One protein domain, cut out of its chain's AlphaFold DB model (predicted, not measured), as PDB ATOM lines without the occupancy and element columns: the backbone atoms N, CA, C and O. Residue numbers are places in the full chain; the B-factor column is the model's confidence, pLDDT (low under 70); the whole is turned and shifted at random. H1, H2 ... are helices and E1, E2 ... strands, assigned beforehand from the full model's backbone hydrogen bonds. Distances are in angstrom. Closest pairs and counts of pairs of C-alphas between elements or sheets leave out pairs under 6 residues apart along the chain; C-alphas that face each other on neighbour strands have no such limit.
ATOM      1  N   ALA A  54     -18.361  24.892 -13.588       58.12
ATOM      2  CA  ALA A  54     -18.217  26.305 -13.227       58.12
ATOM      3  C   ALA A  54     -16.763  26.833 -13.232       58.12
ATOM      4  O   ALA A  54     -16.549  28.019 -12.987       58.12
ATOM      5  N   ALA A  55     -15.764  25.979 -13.484       68.31
ATOM      6  CA  ALA A  55     -14.364  26.392 -13.572       68.31
ATOM      7  C   ALA A  55     -14.016  27.083 -14.904       68.31
ATOM      8  O   ALA A  55     -13.037  27.828 -14.959       68.31
ATOM      9  N   GLU A  56     -14.808  26.863 -15.958       83.38
ATOM     10  CA  GLU A  56     -14.655  27.546 -17.246       83.38
ATOM     11  C   GLU A  56     -15.623  28.738 -17.328       83.38
ATOM     12  O   GLU A  56     -16.826  28.561 -17.089       83.38
ATOM     13  N   PRO A  57     -15.142  29.953 -17.660       89.94
ATOM     14  CA  PRO A  57     -15.985  31.146 -17.671       89.94
ATOM     15  C   PRO A  57     -17.148  31.016 -18.662       89.94
ATOM     16  O   PRO A  57     -18.275  31.382 -18.321       89.94
ATOM     17  N   GLU A  58     -16.918  30.413 -19.834       92.88
ATOM     18  CA  GLU A  58     -17.960  30.157 -20.833       92.88
ATOM     19  C   GLU A  58     -19.081  29.277 -20.278       92.88
ATOM     20  O   GLU A  58     -20.260  29.558 -20.490       92.88
ATOM     21  N   ALA A  59     -18.726  28.208 -19.563       91.88
ATOM     22  CA  ALA A  59     -19.698  27.246 -19.074       91.88
ATOM     23  C   ALA A  59     -20.471  27.782 -17.859       91.88
ATOM     24  O   ALA A  59     -21.669  27.519 -17.729       91.88
ATOM     25  N   ALA A  60     -19.826  28.599 -17.019       93.50
ATOM     26  CA  ALA A  60     -20.497  29.348 -15.959       93.50
ATOM     27  C   ALA A  60     -21.496  30.371 -16.529       93.50
ATOM     28  O   ALA A  60     -22.635  30.447 -16.062       93.50
ATOM     29  N   SER A  61     -21.104  31.120 -17.568       96.38
ATOM     30  CA  SER A  61     -21.993  32.075 -18.237       96.38
ATOM     31  C   SER A  61     -23.173  31.377 -18.921       96.38
ATOM     32  O   SER A  61     -24.317  31.812 -18.776       96.38
ATOM     33  N   ALA A  62     -22.926  30.244 -19.583       96.25
ATOM     34  CA  ALA A  62     -23.979  29.432 -20.178       96.25
ATOM     35  C   ALA A  62     -24.976  28.913 -19.133       96.25
ATOM     36  O   ALA A  62     -26.184  29.053 -19.311       96.25
ATOM     37  N   LEU A  63     -24.490  28.379 -18.007       95.06
ATOM     38  CA  LEU A  63     -25.352  27.912 -16.921       95.06
ATOM     39  C   LEU A  63     -26.220  29.044 -16.349       95.06
ATOM     40  O   LEU A  63     -27.410  28.837 -16.098       95.06
ATOM     41  N   ALA A  64     -25.647  30.238 -16.175       95.94
ATOM     42  CA  ALA A  64     -26.385  31.412 -15.721       95.94
ATOM     43  C   ALA A  64     -27.509  31.786 -16.703       95.94
ATOM     44  O   ALA A  64     -28.650  31.957 -16.278       95.94
ATOM     45  N   MET A  65     -27.215  31.812 -18.008       97.00
ATOM     46  CA  MET A  65     -28.193  32.111 -19.060       97.00
ATOM     47  C   MET A  65     -29.371  31.122 -19.080       97.00
ATOM     48  O   MET A  65     -30.519  31.535 -19.261       97.00
ATOM     49  N   LEU A  66     -29.101  29.823 -18.903       96.69
ATOM     50  CA  LEU A  66     -30.143  28.789 -18.846       96.69
ATOM     51  C   LEU A  66     -30.990  28.914 -17.575       96.69
ATOM     52  O   LEU A  66     -32.214  28.810 -17.631       96.69
ATOM     53  N   THR A  67     -30.344  29.192 -16.443       95.25
ATOM     54  CA  THR A  67     -31.022  29.355 -15.150       95.25
ATOM     55  C   THR A  67     -31.926  30.588 -15.143       95.25
ATOM     56  O   THR A  67     -33.051  30.518 -14.654       95.25
ATOM     57  N   GLU A  68     -31.479  31.709 -15.720       96.38
ATOM     58  CA  GLU A  68     -32.274  32.940 -15.851       96.38
ATOM     59  C   GLU A  68     -33.539  32.727 -16.695       96.38
ATOM     60  O   GLU A  68     -34.590  33.296 -16.400       96.38
ATOM     61  N   ARG A  69     -33.467  31.842 -17.697       95.12
ATOM     62  CA  ARG A  69     -34.621  31.415 -18.505       95.12
ATOM     63  C   ARG A  69     -35.554  30.437 -17.787       95.12
ATOM     64  O   ARG A  69     -36.600  30.089 -18.327       95.12
ATOM     65  N   GLY A  70     -35.203  30.009 -16.575       96.56
ATOM     66  CA  GLY A  70     -35.982  29.058 -15.789       96.56
ATOM     67  C   GLY A  70     -35.768  27.597 -16.184       96.56
ATOM     68  O   GLY A  70     -36.517  26.740 -15.722       96.56
ATOM     69  N   TYR A  71     -34.759  27.297 -17.006       96.38
ATOM     70  CA  TYR A  71     -34.454  25.925 -17.403       96.38
ATOM     71  C   TYR A  71     -33.685  25.201 -16.305       96.38
ATOM     72  O   TYR A  71     -32.762  25.743 -15.689       96.38
ATOM     73  N   ARG A  72     -34.023  23.929 -16.095       95.56
ATOM     74  CA  ARG A  72     -33.327  23.070 -15.140       95.56
ATOM     75  C   ARG A  72     -32.287  22.230 -15.862       95.56
ATOM     76  O   ARG A  72     -32.627  21.343 -16.636       95.56
ATOM     77  N   VAL A  73     -31.010  22.462 -15.574       95.06
ATOM     78  CA  VAL A  73     -29.915  21.657 -16.134       95.06
ATOM     79  C   VAL A  73     -29.853  20.295 -15.441       95.06
ATOM     80  O   VAL A  73     -29.576  20.214 -14.244       95.06
ATOM     81  N   GLN A  74     -30.083  19.230 -16.208       93.75
ATOM     82  CA  GLN A  74     -29.998  17.844 -15.745       93.75
ATOM     83  C   GLN A  74     -28.569  17.306 -15.858       93.75
ATOM     84  O   GLN A  74     -28.063  16.659 -14.941       93.75
ATOM     85  N   SER A  75     -27.904  17.593 -16.977       91.62
ATOM     86  CA  SER A  75     -26.518  17.199 -17.218       91.62
ATOM     87  C   SER A  75     -25.819  18.191 -18.147       91.62
ATOM     88  O   SER A  75     -26.457  18.955 -18.872       91.62
ATOM     89  N   ALA A  76     -24.489  18.196 -18.106       91.06
ATOM     90  CA  ALA A  76     -23.657  19.006 -18.983       91.06
ATOM     91  C   ALA A  76     -22.705  18.098 -19.760       91.06
ATOM     92  O   ALA A  76     -22.017  17.265 -19.168       91.06
ATOM     93  N   PHE A  77     -22.637  18.293 -21.075       86.00
ATOM     94  CA  PHE A  77     -21.667  17.617 -21.940       86.00
ATOM     95  C   PHE A  77     -20.342  18.384 -22.041       86.00
ATOM     96  O   PHE A  77     -19.368  17.868 -22.582       86.00
ATOM     97  N   GLY A  78     -20.293  19.605 -21.500       84.69
ATOM     98  CA  GLY A  78     -19.132  20.483 -21.589       84.69
ATOM     99  C   GLY A  78     -19.033  21.165 -22.950       84.69
ATOM    100  O   GLY A  78     -20.042  21.392 -23.626       84.69
ATOM    101  N   LYS A  79     -17.806  21.528 -23.335       90.12
ATOM    102  CA  LYS A  79     -17.520  22.185 -24.609       90.12
ATOM    103  C   LYS A  79     -17.698  21.202 -25.769       90.12
ATOM    104  O   LYS A  79     -16.897  20.288 -25.948       90.12
ATOM    105  N   ALA A  80     -18.738  21.414 -26.568       87.81
ATOM    106  CA  ALA A  80     -19.083  20.587 -27.719       87.81
ATOM    107  C   ALA A  80     -18.288  20.968 -28.976       87.81
ATOM    108  O   ALA A  80     -17.912  20.098 -29.760       87.81
ATOM    109  N   ALA A  81     -18.020  22.263 -29.175       92.44
ATOM    110  CA  ALA A  81     -17.265  22.758 -30.325       92.44
ATOM    111  C   ALA A  81     -16.585  24.105 -30.040       92.44
ATOM    112  O   ALA A  81     -16.925  24.818 -29.094       92.44
ATOM    113  N   SER A  82     -15.622  24.466 -30.889       94.88
ATOM    114  CA  SER A  82     -15.035  25.806 -30.957       94.88
ATOM    115  C   SER A  82     -14.707  26.128 -32.406       94.88
ATOM    116  O   SER A  82     -14.158  25.271 -33.098       94.88
ATOM    117  N   TYR A  83     -14.990  27.345 -32.851       97.06
ATOM    118  CA  TYR A  83     -14.634  27.798 -34.195       97.06
ATOM    119  C   TYR A  83     -14.423  29.311 -34.218       97.06
ATOM    120  O   TYR A  83     -14.941  30.029 -33.365       97.06
ATOM    121  N   VAL A  84     -13.653  29.792 -35.193       98.00
ATOM    122  CA  VAL A  84     -13.554  31.226 -35.483       98.00
ATOM    123  C   VAL A  84     -14.714  31.592 -36.396       98.00
ATOM    124  O   VAL A  84     -14.938  30.926 -37.407       98.00
ATOM    125  N   LEU A  85     -15.479  32.615 -36.025       97.75
ATOM    126  CA  LEU A  85     -16.638  33.028 -36.799       97.75
ATOM    127  C   LEU A  85     -16.208  33.863 -38.004       97.75
ATOM    128  O   LEU A  85     -15.852  35.036 -37.880       97.75
ATOM    129  N   GLU A  86     -16.262  33.245 -39.177       96.75
ATOM    130  CA  GLU A  86     -15.938  33.881 -40.449       96.75
ATOM    131  C   GLU A  86     -17.184  34.037 -41.336       96.75
ATOM    132  O   GLU A  86     -18.092  33.204 -41.262       96.75
ATOM    133  N   PRO A  87     -17.231  35.051 -42.224       95.69
ATOM    134  CA  PRO A  87     -18.403  35.320 -43.061       95.69
ATOM    135  C   PRO A  87     -18.884  34.117 -43.885       95.69
ATOM    136  O   PRO A  87     -20.087  33.893 -44.002       95.69
ATOM    137  N   HIS A  88     -17.964  33.293 -44.403       94.69
ATOM    138  CA  HIS A  88     -18.310  32.123 -45.217       94.69
ATOM    139  C   HIS A  88     -19.163  31.089 -44.449       94.69
ATOM    140  O   HIS A  88     -19.946  30.348 -45.052       94.69
ATOM    141  N   LEU A  89     -19.092  31.070 -43.111       95.75
ATOM    142  CA  LEU A  89     -19.917  30.197 -42.274       95.75
ATOM    143  C   LEU A  89     -21.405  30.563 -42.325       95.75
ATOM    144  O   LEU A  89     -22.245  29.688 -42.129       95.75
ATOM    145  N   MET A  90     -21.762  31.805 -42.671       96.56
ATOM    146  CA  MET A  90     -23.168  32.200 -42.830       96.56
ATOM    147  C   MET A  90     -23.844  31.488 -44.006       96.56
ATOM    148  O   MET A  90     -25.066  31.427 -44.069       96.56
ATOM    149  N   THR A  91     -23.087  30.887 -44.921       94.81
ATOM    150  CA  THR A  91     -23.641  30.101 -46.036       94.81
ATOM    151  C   THR A  91     -23.392  28.598 -45.894       94.81
ATOM    152  O   THR A  91     -23.829  27.822 -46.742       94.81
ATOM    153  N   THR A  92     -22.750  28.172 -44.802       94.31
ATOM    154  CA  THR A  92     -22.283  26.795 -44.599       94.31
ATOM    155  C   THR A  92     -23.060  26.120 -43.471       94.31
ATOM    156  O   THR A  92     -23.131  26.635 -42.359       94.31
ATOM    157  N   GLU A  93     -23.625  24.937 -43.718       92.31
ATOM    158  CA  GLU A  93     -24.225  24.125 -42.649       92.31
ATOM    159  C   GLU A  93     -23.148  23.448 -41.781       92.31
ATOM    160  O   GLU A  93     -22.088  23.087 -42.296       92.31
ATOM    161  N   PRO A  94     -23.391  23.230 -40.474       92.25
ATOM    162  CA  PRO A  94     -24.608  23.564 -39.720       92.25
ATOM    163  C   PRO A  94     -24.665  25.025 -39.229       92.25
ATOM    164  O   PRO A  94     -25.653  25.443 -38.628       92.25
ATOM    165  N   TYR A  95     -23.605  25.811 -39.448       95.44
ATOM    166  CA  TYR A  95     -23.450  27.155 -38.885       95.44
ATOM    167  C   TYR A  95     -24.546  28.116 -39.335       95.44
ATOM    168  O   TYR A  95     -25.083  28.843 -38.503       95.44
ATOM    169  N   ARG A  96     -24.932  28.079 -40.614       95.25
ATOM    170  CA  ARG A  96     -26.043  28.882 -41.129       95.25
ATOM    171  C   ARG A  96     -27.315  28.661 -40.314       95.25
ATOM    172  O   ARG A  96     -27.884  29.636 -39.837       95.25
ATOM    173  N   SER A  97     -27.734  27.410 -40.118       93.62
ATOM    174  CA  SER A  97     -28.951  27.098 -39.353       93.62
ATOM    175  C   SER A  97     -28.855  27.540 -37.891       93.62
ATOM    176  O   SER A  97     -29.827  28.046 -37.338       93.62
ATOM    177  N   VAL A  98     -27.676  27.406 -37.277       95.50
ATOM    178  CA  VAL A  98     -27.429  27.861 -35.901       95.50
ATOM    179  C   VAL A  98     -27.550  29.379 -35.779       95.50
ATOM    180  O   VAL A  98     -28.241  29.865 -34.886       95.50
ATOM    181  N   TRP A  99     -26.912  30.130 -36.676       96.56
ATOM    182  CA  TRP A  99     -26.904  31.594 -36.637       96.56
ATOM    183  C   TRP A  99     -28.217  32.226 -37.103       96.56
ATOM    184  O   TRP A  99     -28.547  33.326 -36.672       96.56
ATOM    185  N   ALA A 100     -28.999  31.515 -37.915       94.88
ATOM    186  CA  ALA A 100     -30.292  31.978 -38.413       94.88
ATOM    187  C   ALA A 100     -31.334  32.229 -37.310       94.88
ATOM    188  O   ALA A 100     -32.247  33.029 -37.502       94.88
ATOM    189  N   VAL A 101     -31.209  31.538 -36.173       96.12
ATOM    190  CA  VAL A 101     -32.170  31.589 -35.056       96.12
ATOM    191  C   VAL A 101     -31.661  32.386 -33.851       96.12
ATOM    192  O   VAL A 101     -32.268  32.333 -32.782       96.12
ATOM    193  N   GLN A 102     -30.545  33.104 -33.999       96.19
ATOM    194  CA  GLN A 102     -29.992  33.941 -32.934       96.19
ATOM    195  C   GLN A 102     -30.647  35.324 -32.928       96.19
ATOM    196  O   GLN A 102     -30.924  35.903 -33.975       96.19
ATOM    197  N   GLU A 103     -30.853  35.886 -31.737       92.50
ATOM    198  CA  GLU A 103     -31.313  37.275 -31.587       92.50
ATOM    199  C   GLU A 103     -30.200  38.280 -31.912       92.50
ATOM    200  O   GLU A 103     -30.453  39.400 -32.362       92.50
ATOM    201  N   VAL A 104     -28.950  37.877 -31.676       95.56
ATOM    202  CA  VAL A 104     -27.772  38.687 -31.966       95.56
ATOM    203  C   VAL A 104     -27.374  38.561 -33.430       95.56
ATOM    204  O   VAL A 104     -27.433  37.494 -34.035       95.56
ATOM    205  N   LYS A 105     -26.909  39.676 -33.990       95.12
ATOM    206  CA  LYS A 105     -26.372  39.710 -35.345       95.12
ATOM    207  C   LYS A 105     -24.977  39.099 -35.384       95.12
ATOM    208  O   LYS A 105     -24.156  39.458 -34.533       95.12
ATOM    209  N   PRO A 106     -24.688  38.235 -36.367       96.31
ATOM    210  CA  PRO A 106     -23.416  37.547 -36.408       96.31
ATOM    211  C   PRO A 106     -22.291  38.590 -36.614       96.31
ATOM    212  O   PRO A 106     -21.316  38.530 -35.869       96.31
ATOM    213  N   GLU A 107     -22.501  39.618 -37.461       96.25
ATOM    214  CA  GLU A 107     -21.992  41.005 -37.375       96.25
ATOM    215  C   GLU A 107     -20.923  41.306 -36.325       96.25
ATOM    216  O   GLU A 107     -19.763  41.638 -36.586       96.25
ATOM    217  N   ALA A 108     -21.401  41.272 -35.087       97.25
ATOM    218  CA  ALA A 108     -20.681  41.738 -33.921       97.25
ATOM    219  C   ALA A 108     -19.500  40.835 -33.530       97.25
ATOM    220  O   ALA A 108     -18.693  41.235 -32.693       97.25
ATOM    221  N   TYR A 109     -19.388  39.645 -34.124       97.62
ATOM    222  CA  TYR A 109     -18.508  38.571 -33.667       97.62
ATOM    223  C   TYR A 109     -17.489  38.109 -34.723       97.62
ATOM    224  O   TYR A 109     -16.889  37.045 -34.586       97.62
ATOM    225  N   TRP A 110     -17.267  38.885 -35.789       97.12
ATOM    226  CA  TRP A 110     -16.365  38.494 -36.886       97.12
ATOM    227  C   TRP A 110     -14.932  38.303 -36.402       97.12
ATOM    228  O   TRP A 110     -14.383  39.156 -35.704       97.12
ATOM    229  N   GLY A 111     -14.321  37.181 -36.787       97.44
ATOM    230  CA  GLY A 111     -12.959  36.820 -36.398       97.44
ATOM    231  C   GLY A 111     -12.803  36.435 -34.923       97.44
ATOM    232  O   GLY A 111     -11.689  36.131 -34.497       97.44
ATOM    233  N   GLN A 112     -13.886  36.424 -34.143       98.25
ATOM    234  CA  GLN A 112     -13.862  36.000 -32.745       98.25
ATOM    235  C   GLN A 112     -14.074  34.490 -32.641       98.25
ATOM    236  O   GLN A 112     -14.658  33.850 -33.521       98.25
ATOM    237  N   THR A 113     -13.575  33.905 -31.553       98.00
ATOM    238  CA  THR A 113     -13.781  32.483 -31.276       98.00
ATOM    239  C   THR A 113     -15.116  32.289 -30.579       98.00
ATOM    240  O   THR A 113     -15.340  32.819 -29.494       98.00
ATOM    241  N   VAL A 114     -15.974  31.478 -31.187       97.94
ATOM    242  CA  VAL A 114     -17.229  31.018 -30.602       97.94
ATOM    243  C   VAL A 114     -16.982  29.644 -29.992       97.94
ATOM    244  O   VAL A 114     -16.550  28.714 -30.680       97.94
ATOM    245  N   ALA A 115     -17.243  29.509 -28.697       97.12
ATOM    246  CA  ALA A 115     -17.274  28.240 -27.984       97.12
ATOM    247  C   ALA A 115     -18.728  27.791 -27.814       97.12
ATOM    248  O   ALA A 115     -19.579  28.577 -27.418       97.12
ATOM    249  N   ALA A 116     -19.021  26.530 -28.109       96.00
ATOM    250  CA  ALA A 116     -20.352  25.960 -27.945       96.00
ATOM    251  C   ALA A 116     -20.355  24.981 -26.766       96.00
ATOM    252  O   ALA A 116     -19.539  24.057 -26.744       96.00
ATOM    253  N   HIS A 117     -21.268  25.164 -25.812       95.25
ATOM    254  CA  HIS A 117     -21.426  24.301 -24.637       95.25
ATOM    255  C   HIS A 117     -22.809  23.661 -24.626       95.25
ATOM    256  O   HIS A 117     -23.810  24.366 -24.740       95.25
ATOM    257  N   SER A 118     -22.865  22.340 -24.475       94.50
ATOM    258  CA  SER A 118     -24.120  21.590 -24.568       94.50
ATOM    259  C   SER A 118     -24.575  21.039 -23.219       94.50
ATOM    260  O   SER A 118     -23.773  20.569 -22.408       94.50
ATOM    261  N   PHE A 119     -25.886  21.073 -23.007       95.00
ATOM    262  CA  PHE A 119     -26.563  20.714 -21.768       95.00
ATOM    263  C   PHE A 119     -27.819  19.911 -22.075       95.00
ATOM    264  O   PHE A 119     -28.524  20.225 -23.033       95.00
ATOM    265  N   VAL A 120     -28.134  18.929 -21.235       93.88
ATOM    266  CA  VAL A 120     -29.486  18.365 -21.172       93.88
ATOM    267  C   VAL A 120     -30.274  19.179 -20.162       93.88
ATOM    268  O   VAL A 120     -29.842  19.336 -19.014       93.88
ATOM    269  N   VAL A 121     -31.421  19.699 -20.582       95.25
ATOM    270  CA  VAL A 121     -32.290  20.527 -19.743       95.25
ATOM    271  C   VAL A 121     -33.680  19.915 -19.613       95.25
ATOM    272  O   VAL A 121     -34.093  19.120 -20.452       95.25
ATOM    273  N   SER A 122     -34.394  20.285 -18.554       94.19
ATOM    274  CA  SER A 122     -35.854  20.190 -18.467       94.19
ATOM    275  C   SER A 122     -36.478  21.562 -18.246       94.19
ATOM    276  O   SER A 122     -35.763  22.549 -18.041       94.19
ATOM    277  N   ASP A 123     -37.811  21.599 -18.246       94.25
ATOM    278  CA  ASP A 123     -38.609  22.820 -18.113       94.25
ATOM    279  C   ASP A 123     -38.453  23.734 -19.351       94.25
ATOM    280  O   ASP A 123     -38.534  24.958 -19.266       94.25
ATOM    281  N   HIS A 124     -38.225  23.126 -20.524       94.62
ATOM    282  CA  HIS A 124     -38.011  23.822 -21.797       94.62
ATOM    283  C   HIS A 124     -39.282  23.816 -22.675       94.62
ATOM    284  O   HIS A 124     -39.970  22.793 -22.731       94.62
ATOM    285  N   PRO A 125     -39.589  24.888 -23.440       93.62
ATOM    286  CA  PRO A 125     -40.792  24.955 -24.284       93.62
ATOM    287  C   PRO A 125     -40.965  23.777 -25.254       93.62
ATOM    288  O   PRO A 125     -42.078  23.293 -25.458       93.62
ATOM    289  N   LEU A 126     -39.859  23.263 -25.803       90.25
ATOM    290  CA  LEU A 126     -39.885  22.106 -26.705       90.25
ATOM    291  C   LEU A 126     -40.444  20.833 -26.063       90.25
ATOM    292  O   LEU A 126     -41.044  20.032 -26.777       90.25
ATOM    293  N   GLU A 127     -40.323  20.651 -24.746       88.75
ATOM    294  CA  GLU A 127     -40.901  19.481 -24.075       88.75
ATOM    295  C   GLU A 127     -42.426  19.467 -24.219       88.75
ATOM    296  O   GLU A 127     -43.031  18.422 -24.444       88.75
ATOM    297  N   GLN A 128     -43.065  20.639 -24.169       86.62
ATOM    298  CA  GLN A 128     -44.512  20.754 -24.359       86.62
ATOM    299  C   GLN A 128     -44.900  20.540 -25.824       86.62
ATOM    300  O   GLN A 128     -45.843  19.797 -26.107       86.62
ATOM    301  N   THR A 129     -44.147  21.138 -26.753       85.50
ATOM    302  CA  THR A 129     -44.358  20.977 -28.200       85.50
ATOM    303  C   THR A 129     -44.302  19.505 -28.611       85.50
ATOM    304  O   THR A 129     -45.145  19.033 -29.378       85.50
ATOM    305  N   TYR A 130     -43.347  18.754 -28.063       83.88
ATOM    306  CA  TYR A 130     -43.084  17.377 -28.469       83.88
ATOM    307  C   TYR A 130     -43.700  16.303 -27.572       83.88
ATOM    308  O   TYR A 130     -43.788  15.153 -28.007       83.88
ATOM    309  N   ALA A 131     -44.216  16.645 -26.386       81.25
ATOM    310  CA  ALA A 131     -44.902  15.697 -25.503       81.25
ATOM    311  C   ALA A 131     -46.025  14.923 -26.213       81.25
ATOM    312  O   ALA A 131     -46.194  13.726 -25.988       81.25
ATOM    313  N   SER A 132     -46.781  15.586 -27.096       75.25
ATOM    314  CA  SER A 132     -47.873  14.948 -27.844       75.25
ATOM    315  C   SER A 132     -47.398  14.177 -29.082       75.25
ATOM    316  O   SER A 132     -47.959  13.132 -29.407       75.25
ATOM    317  N   LEU A 133     -46.346  14.659 -29.751       75.00
ATOM    318  CA  LEU A 133     -45.812  14.072 -30.985       75.00
ATOM    319  C   LEU A 133     -44.974  12.816 -30.722       75.00
ATOM    320  O   LEU A 133     -44.941  11.907 -31.552       75.00
ATOM    321  N   PHE A 134     -44.319  12.756 -29.563       74.12
ATOM    322  CA  PHE A 134     -43.399  11.688 -29.183       74.12
ATOM    323  C   PHE A 134     -43.786  11.005 -27.872       74.12
ATOM    324  O   PHE A 134     -42.925  10.464 -27.193       74.12
ATOM    325  N   ALA A 135     -45.080  10.939 -27.545       71.25
ATOM    326  CA  ALA A 135     -45.574  10.291 -26.322       71.25
ATOM    327  C   ALA A 135     -45.081   8.838 -26.123       71.25
ATOM    328  O   ALA A 135     -45.086   8.330 -25.006       71.25
ATOM    329  N   SER A 136     -44.674   8.158 -27.201       71.56
ATOM    330  CA  SER A 136     -44.135   6.795 -27.182       71.56
ATOM    331  C   SER A 136     -42.613   6.708 -27.360       71.56
ATOM    332  O   SER A 136     -42.109   5.607 -27.587       71.56
ATOM    333  N   ARG A 137     -41.885   7.832 -27.363       73.62
ATOM    334  CA  ARG A 137     -40.423   7.861 -27.507       73.62
ATOM    335  C   ARG A 137     -39.810   8.587 -26.322       73.62
ATOM    336  O   ARG A 137     -40.249   9.672 -25.958       73.62
ATOM    337  N   ASP A 138     -38.767   7.990 -25.771       81.31
ATOM    338  CA  ASP A 138     -37.923   8.666 -24.800       81.31
ATOM    339  C   ASP A 138     -37.057   9.682 -25.545       81.31
ATOM    340  O   ASP A 138     -36.311   9.320 -26.453       81.31
ATOM    341  N   TYR A 139     -37.161  10.951 -25.169       87.75
ATOM    342  CA  TYR A 139     -36.326  12.010 -25.714       87.75
ATOM    343  C   TYR A 139     -35.875  12.959 -24.612       87.75
ATOM    344  O   TYR A 139     -36.478  13.032 -23.539       87.75
ATOM    345  N   GLU A 140     -34.802  13.679 -24.894       90.88
ATOM    346  CA  GLU A 140     -34.230  14.708 -24.041       90.88
ATOM    347  C   GLU A 140     -34.172  16.023 -24.818       90.88
ATOM    348  O   GLU A 140     -34.035  16.038 -26.045       90.88
ATOM    349  N   THR A 141     -34.268  17.146 -24.109       92.50
ATOM    350  CA  THR A 141     -34.026  18.453 -24.719       92.50
ATOM    351  C   THR A 141     -32.568  18.823 -24.515       92.50
ATOM    352  O   THR A 141     -32.131  19.076 -23.390       92.50
ATOM    353  N   VAL A 142     -31.814  18.873 -25.612       93.25
ATOM    354  CA  VAL A 142     -30.432  19.348 -25.602       93.25
ATOM    355  C   VAL A 142     -30.399  20.804 -26.015       93.25
ATOM    356  O   VAL A 142     -30.905  21.184 -27.069       93.25
ATOM    357  N   VAL A 143     -29.751  21.610 -25.188       95.81
ATOM    358  CA  VAL A 143     -29.489  23.017 -25.452       95.81
ATOM    359  C   VAL A 143     -27.998  23.212 -25.657       95.81
ATOM    360  O   VAL A 143     -27.191  22.765 -24.845       95.81
ATOM    361  N   THR A 144     -27.628  23.891 -26.739       95.81
ATOM    362  CA  THR A 144     -26.252  24.302 -27.014       95.81
ATOM    363  C   THR A 144     -26.156  25.815 -26.949       95.81
ATOM    364  O   THR A 144     -26.727  26.513 -27.784       95.81
ATOM    365  N   VAL A 145     -25.430  26.315 -25.956       97.69
ATOM    366  CA  VAL A 145     -25.189  27.742 -25.736       97.69
ATOM    367  C   VAL A 145     -23.923  28.158 -26.475       97.69
ATOM    368  O   VAL A 145     -22.907  27.464 -26.410       97.69
ATOM    369  N   LEU A 146     -23.995  29.279 -27.184       97.94
ATOM    370  CA  LEU A 146     -22.865  29.906 -27.859       97.94
ATOM    371  C   LEU A 146     -22.250  30.952 -26.930       97.94
ATOM    372  O   LEU A 146     -22.961  31.819 -26.422       97.94
ATOM    373  N   CYS A 147     -20.937  30.890 -26.755       97.69
ATOM    374  CA  CYS A 147     -20.172  31.799 -25.917       97.69
ATOM    375  C   CYS A 147     -19.046  32.460 -26.716       97.69
ATOM    376  O   CYS A 147     -18.370  31.797 -27.504       97.69
ATOM    377  N   VAL A 148     -18.816  33.749 -26.483       97.00
ATOM    378  CA  VAL A 148     -17.694  34.524 -27.030       97.00
ATOM    379  C   VAL A 148     -17.054  35.292 -25.880       97.00
ATOM    380  O   VAL A 148     -17.763  35.863 -25.055       97.00
ATOM    381  N   ASP A 149     -15.723  35.253 -25.781       94.69
ATOM    382  CA  ASP A 149     -14.954  35.888 -24.698       94.69
ATOM    383  C   ASP A 149     -15.472  35.553 -23.283       94.69
ATOM    384  O   ASP A 149     -15.564  36.407 -22.402       94.69
ATOM    385  N   GLY A 150     -15.840  34.287 -23.054       93.88
ATOM    386  CA  GLY A 150     -16.365  33.832 -21.762       93.88
ATOM    387  C   GLY A 150     -17.842  34.159 -21.511       93.88
ATOM    388  O   GLY A 150     -18.372  33.748 -20.482       93.88
ATOM    389  N   LEU A 151     -18.518  34.870 -22.419       96.69
ATOM    390  CA  LEU A 151     -19.901  35.319 -22.251       96.69
ATOM    391  C   LEU A 151     -20.848  34.562 -23.174       96.69
ATOM    392  O   LEU A 151     -20.613  34.480 -24.376       96.69
ATOM    393  N   ALA A 152     -21.947  34.055 -22.626       97.31
ATOM    394  CA  ALA A 152     -23.027  33.472 -23.403       97.31
ATOM    395  C   ALA A 152     -23.752  34.561 -24.213       97.31
ATOM    396  O   ALA A 152     -24.210  35.562 -23.660       97.31
ATOM    397  N   ILE A 153     -23.871  34.350 -25.525       97.38
ATOM    398  CA  ILE A 153     -24.456  35.309 -26.481       97.38
ATOM    399  C   ILE A 153     -25.757  34.812 -27.121       97.38
ATOM    400  O   ILE A 153     -26.434  35.567 -27.815       97.38
ATOM    401  N   GLY A 154     -26.106  33.546 -26.907       96.88
ATOM    402  CA  GLY A 154     -27.274  32.911 -27.503       96.88
ATOM    403  C   GLY A 154     -27.142  31.396 -27.493       96.88
ATOM    404  O   GLY A 154     -26.333  30.831 -26.758       96.88
ATOM    405  N   GLY A 155     -27.928  30.720 -28.317       96.62
ATOM    406  CA  GLY A 155     -27.887  29.273 -28.403       96.62
ATOM    407  C   GLY A 155     -29.007  28.679 -29.232       96.62
ATOM    408  O   GLY A 155     -29.839  29.379 -29.812       96.62
ATOM    409  N   VAL A 156     -28.999  27.357 -29.288       96.75
ATOM    410  CA  VAL A 156     -29.977  26.550 -30.011       96.75
ATOM    411  C   VAL A 156     -30.480  25.428 -29.122       96.75
ATOM    412  O   VAL A 156     -29.776  24.988 -28.210       96.75
ATOM    413  N   SER A 157     -31.683  24.949 -29.406       95.19
ATOM    414  CA  SER A 157     -32.273  23.799 -28.726       95.19
ATOM    415  C   SER A 157     -32.707  22.738 -29.735       95.19
ATOM    416  O   SER A 157     -33.087  23.054 -30.864       95.19
ATOM    417  N   SER A 158     -32.625  21.471 -29.332       91.62
ATOM    418  CA  SER A 158     -33.024  20.333 -30.159       91.62
ATOM    419  C   SER A 158     -33.572  19.192 -29.300       91.62
ATOM    420  O   SER A 158     -32.962  18.858 -28.279       91.62
ATOM    421  N   PRO A 159     -34.665  18.534 -29.724       90.06
ATOM    422  CA  PRO A 159     -35.044  17.243 -29.169       90.06
ATOM    423  C   PRO A 159     -34.097  16.156 -29.700       90.06
ATOM    424  O   PRO A 159     -33.890  16.017 -30.913       90.06
ATOM    425  N   VAL A 160     -33.529  15.366 -28.796       87.88
ATOM    426  CA  VAL A 160     -32.685  14.211 -29.127       87.88
ATOM    427  C   VAL A 160     -33.300  12.946 -28.551       87.88
ATOM    428  O   VAL A 160     -33.817  12.952 -27.438       87.88
ATOM    429  N   ASP A 161     -33.247  11.850 -29.302       84.69
ATOM    430  CA  ASP A 161     -33.533  10.523 -28.749       84.69
ATOM    431  C   ASP A 161     -32.461  10.188 -27.691       84.69
ATOM    432  O   ASP A 161     -31.339  10.703 -27.764       84.69
ATOM    433  N   LYS A 162     -32.752   9.302 -26.733       75.19
ATOM    434  CA  LYS A 162     -31.763   8.863 -25.727       75.19
ATOM    435  C   LYS A 162     -30.536   8.188 -26.336       75.19
ATOM    436  O   LYS A 162     -29.462   8.214 -25.742       75.19
ATOM    437  N   ASP A 163     -30.674   7.637 -27.540       75.31
ATOM    438  CA  ASP A 163     -29.550   7.109 -28.321       75.31
ATOM    439  C   ASP A 163     -28.694   8.220 -28.978       75.31
ATOM    440  O   ASP A 163     -27.757   7.937 -29.727       75.31
ATOM    441  N   GLY A 164     -29.005   9.497 -28.722       68.19
ATOM    442  CA  GLY A 164     -28.271  10.673 -29.199       68.19
ATOM    443  C   GLY A 164     -28.600  11.092 -30.635       68.19
ATOM    444  O   GLY A 164     -27.985  12.016 -31.167       68.19
ATOM    445  N   ALA A 165     -29.558  10.429 -31.286       74.38
ATOM    446  CA  ALA A 165     -29.996  10.799 -32.624       74.38
ATOM    447  C   ALA A 165     -30.891  12.045 -32.573       74.38
ATOM    448  O   ALA A 165     -31.877  12.079 -31.834       74.38
ATOM    449  N   LEU A 166     -30.577  13.053 -33.397       74.56
ATOM    450  CA  LEU A 166     -31.463  14.200 -33.603       74.56
ATOM    451  C   LEU A 166     -32.833  13.707 -34.076       74.56
ATOM    452  O   LEU A 166     -32.934  12.922 -35.025       74.56
ATOM    453  N   MET A 167     -33.883  14.160 -33.397       75.94
ATOM    454  CA  MET A 167     -35.253  13.847 -33.787       75.94
ATOM    455  C   MET A 167     -35.732  14.771 -34.915       75.94
ATOM    456  O   MET A 167     -34.992  15.613 -35.420       75.94
ATOM    457  N   LEU A 168     -36.987  14.593 -35.345       65.12
ATOM    458  CA  LEU A 168     -37.609  15.472 -36.336       65.12
ATOM    459  C   LEU A 168     -37.673  16.905 -35.807       65.12
ATOM    460  O   LEU A 168     -38.261  17.155 -34.755       65.12
ATOM    461  N   GLY A 169     -37.141  17.832 -36.587       61.59
ATOM    462  CA  GLY A 169     -37.120  19.253 -36.276       61.59
ATOM    463  C   GLY A 169     -35.915  19.904 -36.938       61.59
ATOM    464  O   GLY A 169     -34.895  19.251 -37.159       61.59
ATOM    465  N   GLY A 170     -36.052  21.172 -37.317       74.75
ATOM    466  CA  GLY A 170     -34.902  21.987 -37.702       74.75
ATOM    467  C   GLY A 170     -34.081  22.388 -36.475       74.75
ATOM    468  O   GLY A 170     -34.264  21.867 -35.377       74.75
ATOM    469  N   THR A 171     -33.188  23.356 -36.653       86.50
ATOM    470  CA  THR A 171     -32.557  24.032 -35.512       86.50
ATOM    471  C   THR A 171     -33.574  24.981 -34.877       86.50
ATOM    472  O   THR A 171     -34.106  25.842 -35.578       86.50
ATOM    473  N   TYR A 172     -33.854  24.831 -33.580       94.44
ATOM    474  CA  TYR A 172     -34.672  25.788 -32.833       94.44
ATOM    475  C   TYR A 172     -33.781  26.812 -32.140       94.44
ATOM    476  O   TYR A 172     -32.641  26.514 -31.770       94.44
ATOM    477  N   SER A 173     -34.312  28.011 -31.914       96.25
ATOM    478  CA  SER A 173     -33.672  28.980 -31.019       96.25
ATOM    479  C   SER A 173     -33.549  28.431 -29.594       96.25
ATOM    480  O   SER A 173     -34.133  27.401 -29.236       96.25
ATOM    481  N   LEU A 174     -32.812  29.148 -28.750       95.50
ATOM    482  CA  LEU A 174     -32.668  28.840 -27.326       95.50
ATOM    483  C   LEU A 174     -34.005  28.786 -26.560       95.50
ATOM    484  O   LEU A 174     -34.068  28.186 -25.493       95.50
ATOM    485  N   ASP A 175     -35.063  29.391 -27.106       95.19
ATOM    486  CA  ASP A 175     -36.405  29.396 -26.516       95.19
ATOM    487  C   ASP A 175     -37.365  28.421 -27.221       95.19
ATOM    488  O   ASP A 175     -38.581  28.487 -27.044       95.19
ATOM    489  N   GLY A 176     -36.840  27.527 -28.064       93.75
ATOM    490  CA  GLY A 176     -37.635  26.525 -28.773       93.75
ATOM    491  C   GLY A 176     -38.452  27.064 -29.948       93.75
ATOM    492  O   GLY A 176     -39.344  26.366 -30.421       93.75
ATOM    493  N   LYS A 177     -38.161  28.281 -30.424       93.94
ATOM    494  CA  LYS A 177     -38.852  28.883 -31.578       93.94
ATOM    495  C   LYS A 177     -38.239  28.444 -32.903       93.94
ATOM    496  O   LYS A 177     -37.011  28.302 -32.981       93.94
ATOM    497  N   THR A 178     -39.062  28.284 -33.934       93.12
ATOM    498  CA  THR A 178     -38.599  28.051 -35.310       93.12
ATOM    499  C   THR A 178     -37.993  29.316 -35.917       93.12
ATOM    500  O   THR A 178     -38.156  30.425 -35.405       93.12
ATOM    501  N   LEU A 179     -37.311  29.161 -37.051       93.38
ATOM    502  CA  LEU A 179     -36.813  30.287 -37.837       93.38
ATOM    503  C   LEU A 179     -37.923  31.289 -38.181       93.38
ATOM    504  O   LEU A 179     -37.725  32.499 -38.082       93.38
ATOM    505  N   GLU A 180     -39.086  30.796 -38.594       94.00
ATOM    506  CA  GLU A 180     -40.226  31.623 -38.984       94.00
ATOM    507  C   GLU A 180     -40.773  32.416 -37.796       94.00
ATOM    508  O   GLU A 180     -41.111  33.588 -37.937       94.00
ATOM    509  N   GLU A 181     -40.800  31.816 -36.606       94.44
ATOM    510  CA  GLU A 181     -41.209  32.497 -35.375       94.44
ATOM    511  C   GLU A 181     -40.192  33.555 -34.926       94.44
ATOM    512  O   GLU A 181     -40.584  34.598 -34.402       94.44
ATOM    513  N   VAL A 182     -38.893  33.317 -35.148       94.19
ATOM    514  CA  VAL A 182     -37.824  34.288 -34.844       94.19
ATOM    515  C   VAL A 182     -37.828  35.452 -35.839       94.19
ATOM    516  O   VAL A 182     -37.668  36.607 -35.452       94.19
ATOM    517  N   THR A 183     -38.008  35.165 -37.127       91.56
ATOM    518  CA  THR A 183     -37.854  36.152 -38.211       91.56
ATOM    519  C   THR A 183     -39.164  36.827 -38.620       91.56
ATOM    520  O   THR A 183     -39.136  37.873 -39.272       91.56
ATOM    521  N   GLY A 184     -40.310  36.246 -38.253       93.12
ATOM    522  CA  GLY A 184     -41.644  36.715 -38.626       93.12
ATOM    523  C   GLY A 184     -41.997  36.516 -40.105       93.12
ATOM    524  O   GLY A 184     -42.959  37.123 -40.576       93.12
ATOM    525  N   GLY A 185     -41.222  35.721 -40.848       92.38
ATOM    526  CA  GLY A 185     -41.411  35.470 -42.279       92.38
ATOM    527  C   GLY A 185     -41.245  33.998 -42.639       92.38
ATOM    528  O   GLY A 185     -40.850  33.180 -41.813       92.38
ATOM    529  N   SER A 186     -41.553  33.652 -43.885       95.25
ATOM    530  CA  SER A 186     -41.328  32.297 -44.397       95.25
ATOM    531  C   SER A 186     -39.836  31.994 -44.574       95.25
ATOM    532  O   SER A 186     -39.019  32.897 -44.783       95.25
ATOM    533  N   TYR A 187     -39.481  30.705 -44.576       92.31
ATOM    534  CA  TYR A 187     -38.121  30.257 -44.889       92.31
ATOM    535  C   TYR A 187     -37.596  30.824 -46.220       92.31
ATOM    536  O   TYR A 187     -36.436  31.215 -46.299       92.31
ATOM    537  N   GLU A 188     -38.434  30.909 -47.258       94.75
ATOM    538  CA  GLU A 188     -38.040  31.433 -48.575       94.75
ATOM    539  C   GLU A 188     -37.690  32.928 -48.522       94.75
ATOM    540  O   GLU A 188     -36.657  33.353 -49.053       94.75
ATOM    541  N   GLU A 189     -38.509  33.726 -47.830       95.56
ATOM    542  CA  GLU A 189     -38.251  35.154 -47.631       95.56
ATOM    543  C   GLU A 189     -36.995  35.388 -46.793       95.56
ATOM    544  O   GLU A 189     -36.195  36.275 -47.112       95.56
ATOM    545  N   TRP A 190     -36.808  34.599 -45.729       94.94
ATOM    546  CA  TRP A 190     -35.596  34.648 -44.921       94.94
ATOM    547  C   TRP A 190     -34.367  34.270 -45.749       94.94
ATOM    548  O   TRP A 190     -33.404  35.035 -45.772       94.94
ATOM    549  N   LEU A 191     -34.406  33.145 -46.467       93.88
ATOM    550  CA  LEU A 191     -33.264  32.639 -47.226       93.88
ATOM    551  C   LEU A 191     -32.844  33.633 -48.308       93.88
ATOM    552  O   LEU A 191     -31.652  33.889 -48.461       93.88
ATOM    553  N   THR A 192     -33.811  34.238 -49.000       94.88
ATOM    554  CA  THR A 192     -33.550  35.281 -50.001       94.88
ATOM    555  C   THR A 192     -32.813  36.470 -49.382       94.88
ATOM    556  O   THR A 192     -31.794  36.916 -49.909       94.88
ATOM    557  N   LYS A 193     -33.285  36.970 -48.230       94.00
ATOM    558  CA  LYS A 193     -32.627  38.077 -47.512       94.00
ATOM    559  C   LYS A 193     -31.240  37.681 -47.010       94.00
ATOM    560  O   LYS A 193     -30.306  38.467 -47.108       94.00
ATOM    561  N   TRP A 194     -31.104  36.467 -46.488       94.69
ATOM    562  CA  TRP A 194     -29.854  35.945 -45.949       94.69
ATOM    563  C   TRP A 194     -28.788  35.784 -47.037       94.69
ATOM    564  O   TRP A 194     -27.648  36.208 -46.864       94.69
ATOM    565  N   GLN A 195     -29.169  35.240 -48.194       93.25
ATOM    566  CA  GLN A 195     -28.296  35.132 -49.363       93.25
ATOM    567  C   GLN A 195     -27.904  36.502 -49.912       93.25
ATOM    568  O   GLN A 195     -26.749  36.688 -50.264       93.25
ATOM    569  N   ALA A 196     -28.806  37.483 -49.917       93.44
ATOM    570  CA  ALA A 196     -28.447  38.843 -50.320       93.44
ATOM    571  C   ALA A 196     -27.416  39.501 -49.379       93.44
ATOM    572  O   ALA A 196     -26.682  40.387 -49.804       93.44
ATOM    573  N   MET A 197     -27.356  39.094 -48.104       91.75
ATOM    574  CA  MET A 197     -26.379  39.620 -47.142       91.75
ATOM    575  C   MET A 197     -25.038  38.878 -47.178       91.75
ATOM    576  O   MET A 197     -23.997  39.509 -47.016       91.75
ATOM    577  N   TYR A 198     -25.053  37.554 -47.368       92.81
ATOM    578  CA  TYR A 198     -23.865  36.711 -47.163       92.81
ATOM    579  C   TYR A 198     -23.501  35.800 -48.345       92.81
ATOM    580  O   TYR A 198     -22.454  35.156 -48.315       92.81
ATOM    581  N   GLY A 199     -24.355  35.703 -49.364       84.56
ATOM    582  CA  GLY A 199     -24.196  34.797 -50.506       84.56
ATOM    583  C   GLY A 199     -23.064  35.177 -51.457       84.56
ATOM    584  O   GLY A 199     -22.456  34.291 -52.048       84.56
ATOM    585  N   ASP A 200     -22.734  36.466 -51.540       71.19
ATOM    586  CA  ASP A 200     -21.767  36.996 -52.510       71.19
ATOM    587  C   ASP A 200     -20.308  36.942 -52.014       71.19
ATOM    588  O   ASP A 200     -19.385  37.297 -52.740       71.19
TER     589      ASP A 200
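What this domain is: This is residues 54 to 200 of the 203 residues of an uncharacterized protein of Paenibacillus sp. 598K (UniProt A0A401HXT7). A strongly twisted sheet of four strands curls round one helix, H1, and a second helix, H5, lies over the same face along E3 and E4. On the side away from H1, the short helices H2 and H3, with H6 and the longer H7, make a loose cluster that meets the sheet where H3 grazes E3 and E4. The printed part has 147 residues, with seven named helices and four named strands in the order H1 E1 H2 H3 H4 E2 H5 E3 E4 H6 H7; the sheet runs E1 E2 E3 E4, all antiparallel, and the class is mixed, helices and strands. The whole is compact, with a radius of gyration of the C-alphas of 15.3 A, and spans 45 by 38 by 26 A.

Where its parts are: H1, residues 57 to 68, begins at C-alpha 57 (-15.985, 31.146, -17.671) and is 16.5 A long from first to last C-alpha. E1, residues 72 to 84, is 29.5 A long and bends by 84 degrees at residue 75. Three short helices follow: H2, residues 87 to 91; H3, residues 95 to 100; and H4, residues 106 to 109. E2, residues 113 to 122, is 28.3 A long and begins at C-alpha 113 (-13.781, 32.483, -31.276). H5, residues 125 to 131, is 10.2 A long. E3, residues 139 to 148, is 29.3 A long, and E4, residues 151 to 161, is 29.0 A long and bends by 64 degrees at residue 154. H6 holds residues 179 to 183. H7, residues 187 to 198, is 15.8 A long and ends at C-alpha 198 (-23.865, 36.711, -47.163).

How they stand to each other: The sheet curls round H1, and the closest C-alphas are those of Ala 62 and Ala 152 of E4, 5.3 A apart. E1 and E2 are antiparallel neighbours at 162 degrees, with N 74 and O 120 at 2.8 A. E2 and E3 are antiparallel at 152 degrees, with N 117 and O 145 at 2.9 A. E3 and E4 form a hairpin, with N 144 and O 156 at 2.8 A. E1 and E4 are the edge strands. Residues 172 to 173 pair antiparallel with residues 156 to 157 of E4. H1 and H5 make this an arrangement of two layers, helices on one face of a sheet. H5 has a height over the sheet of 9.1 A and lies over E3 and, only just, over E4, on which 3 of its C-alphas fall; it runs along the strands, at 15 degrees to E3 on the local plane. H3 only grazes the sheet with its residues 97 to 99; the closest C-alphas of H3 and E4 are those of Val 98 and Val 156, 6.6 A apart. H2 and H3 touch only at the corner, at Met 90 and Arg 96, whose C-alphas are 4.7 A apart. H7 touches H2 with residues 195 to 198 alone; the closest C-alphas, of Met 90 and Tyr 198, are 6.3 A apart. H6 and H7 touch only at the corner, and only just, with 3 pairs of C-alphas within 8 A, the closest those of Glu 180 and Tyr 187 at 6.4 A. H4 is not on the sheet; it is close to H3 but not clearly touching, with the C-alphas of Trp 99 and Pro 106 6.9 A apart. Every O i to N i+4 pair is within hydrogen-bond range in H1, H3, H5, H6 and H7; H2 has 0 of 1 but 2 of 2 O i to N i+3 pairs, and H4 is too short for an i+4 pair.

The domain as a whole: The two C-alphas farthest apart are those of Ser 136 and Asp 200, 45.3 A. The printed part has no cut. The link from E4 to H6, 17 residues, is long, and that from H5 to E3 is short. The mean pLDDT of the printed part is 91.0; residues 54 to 55, 164 and 168 to 169 are under 70.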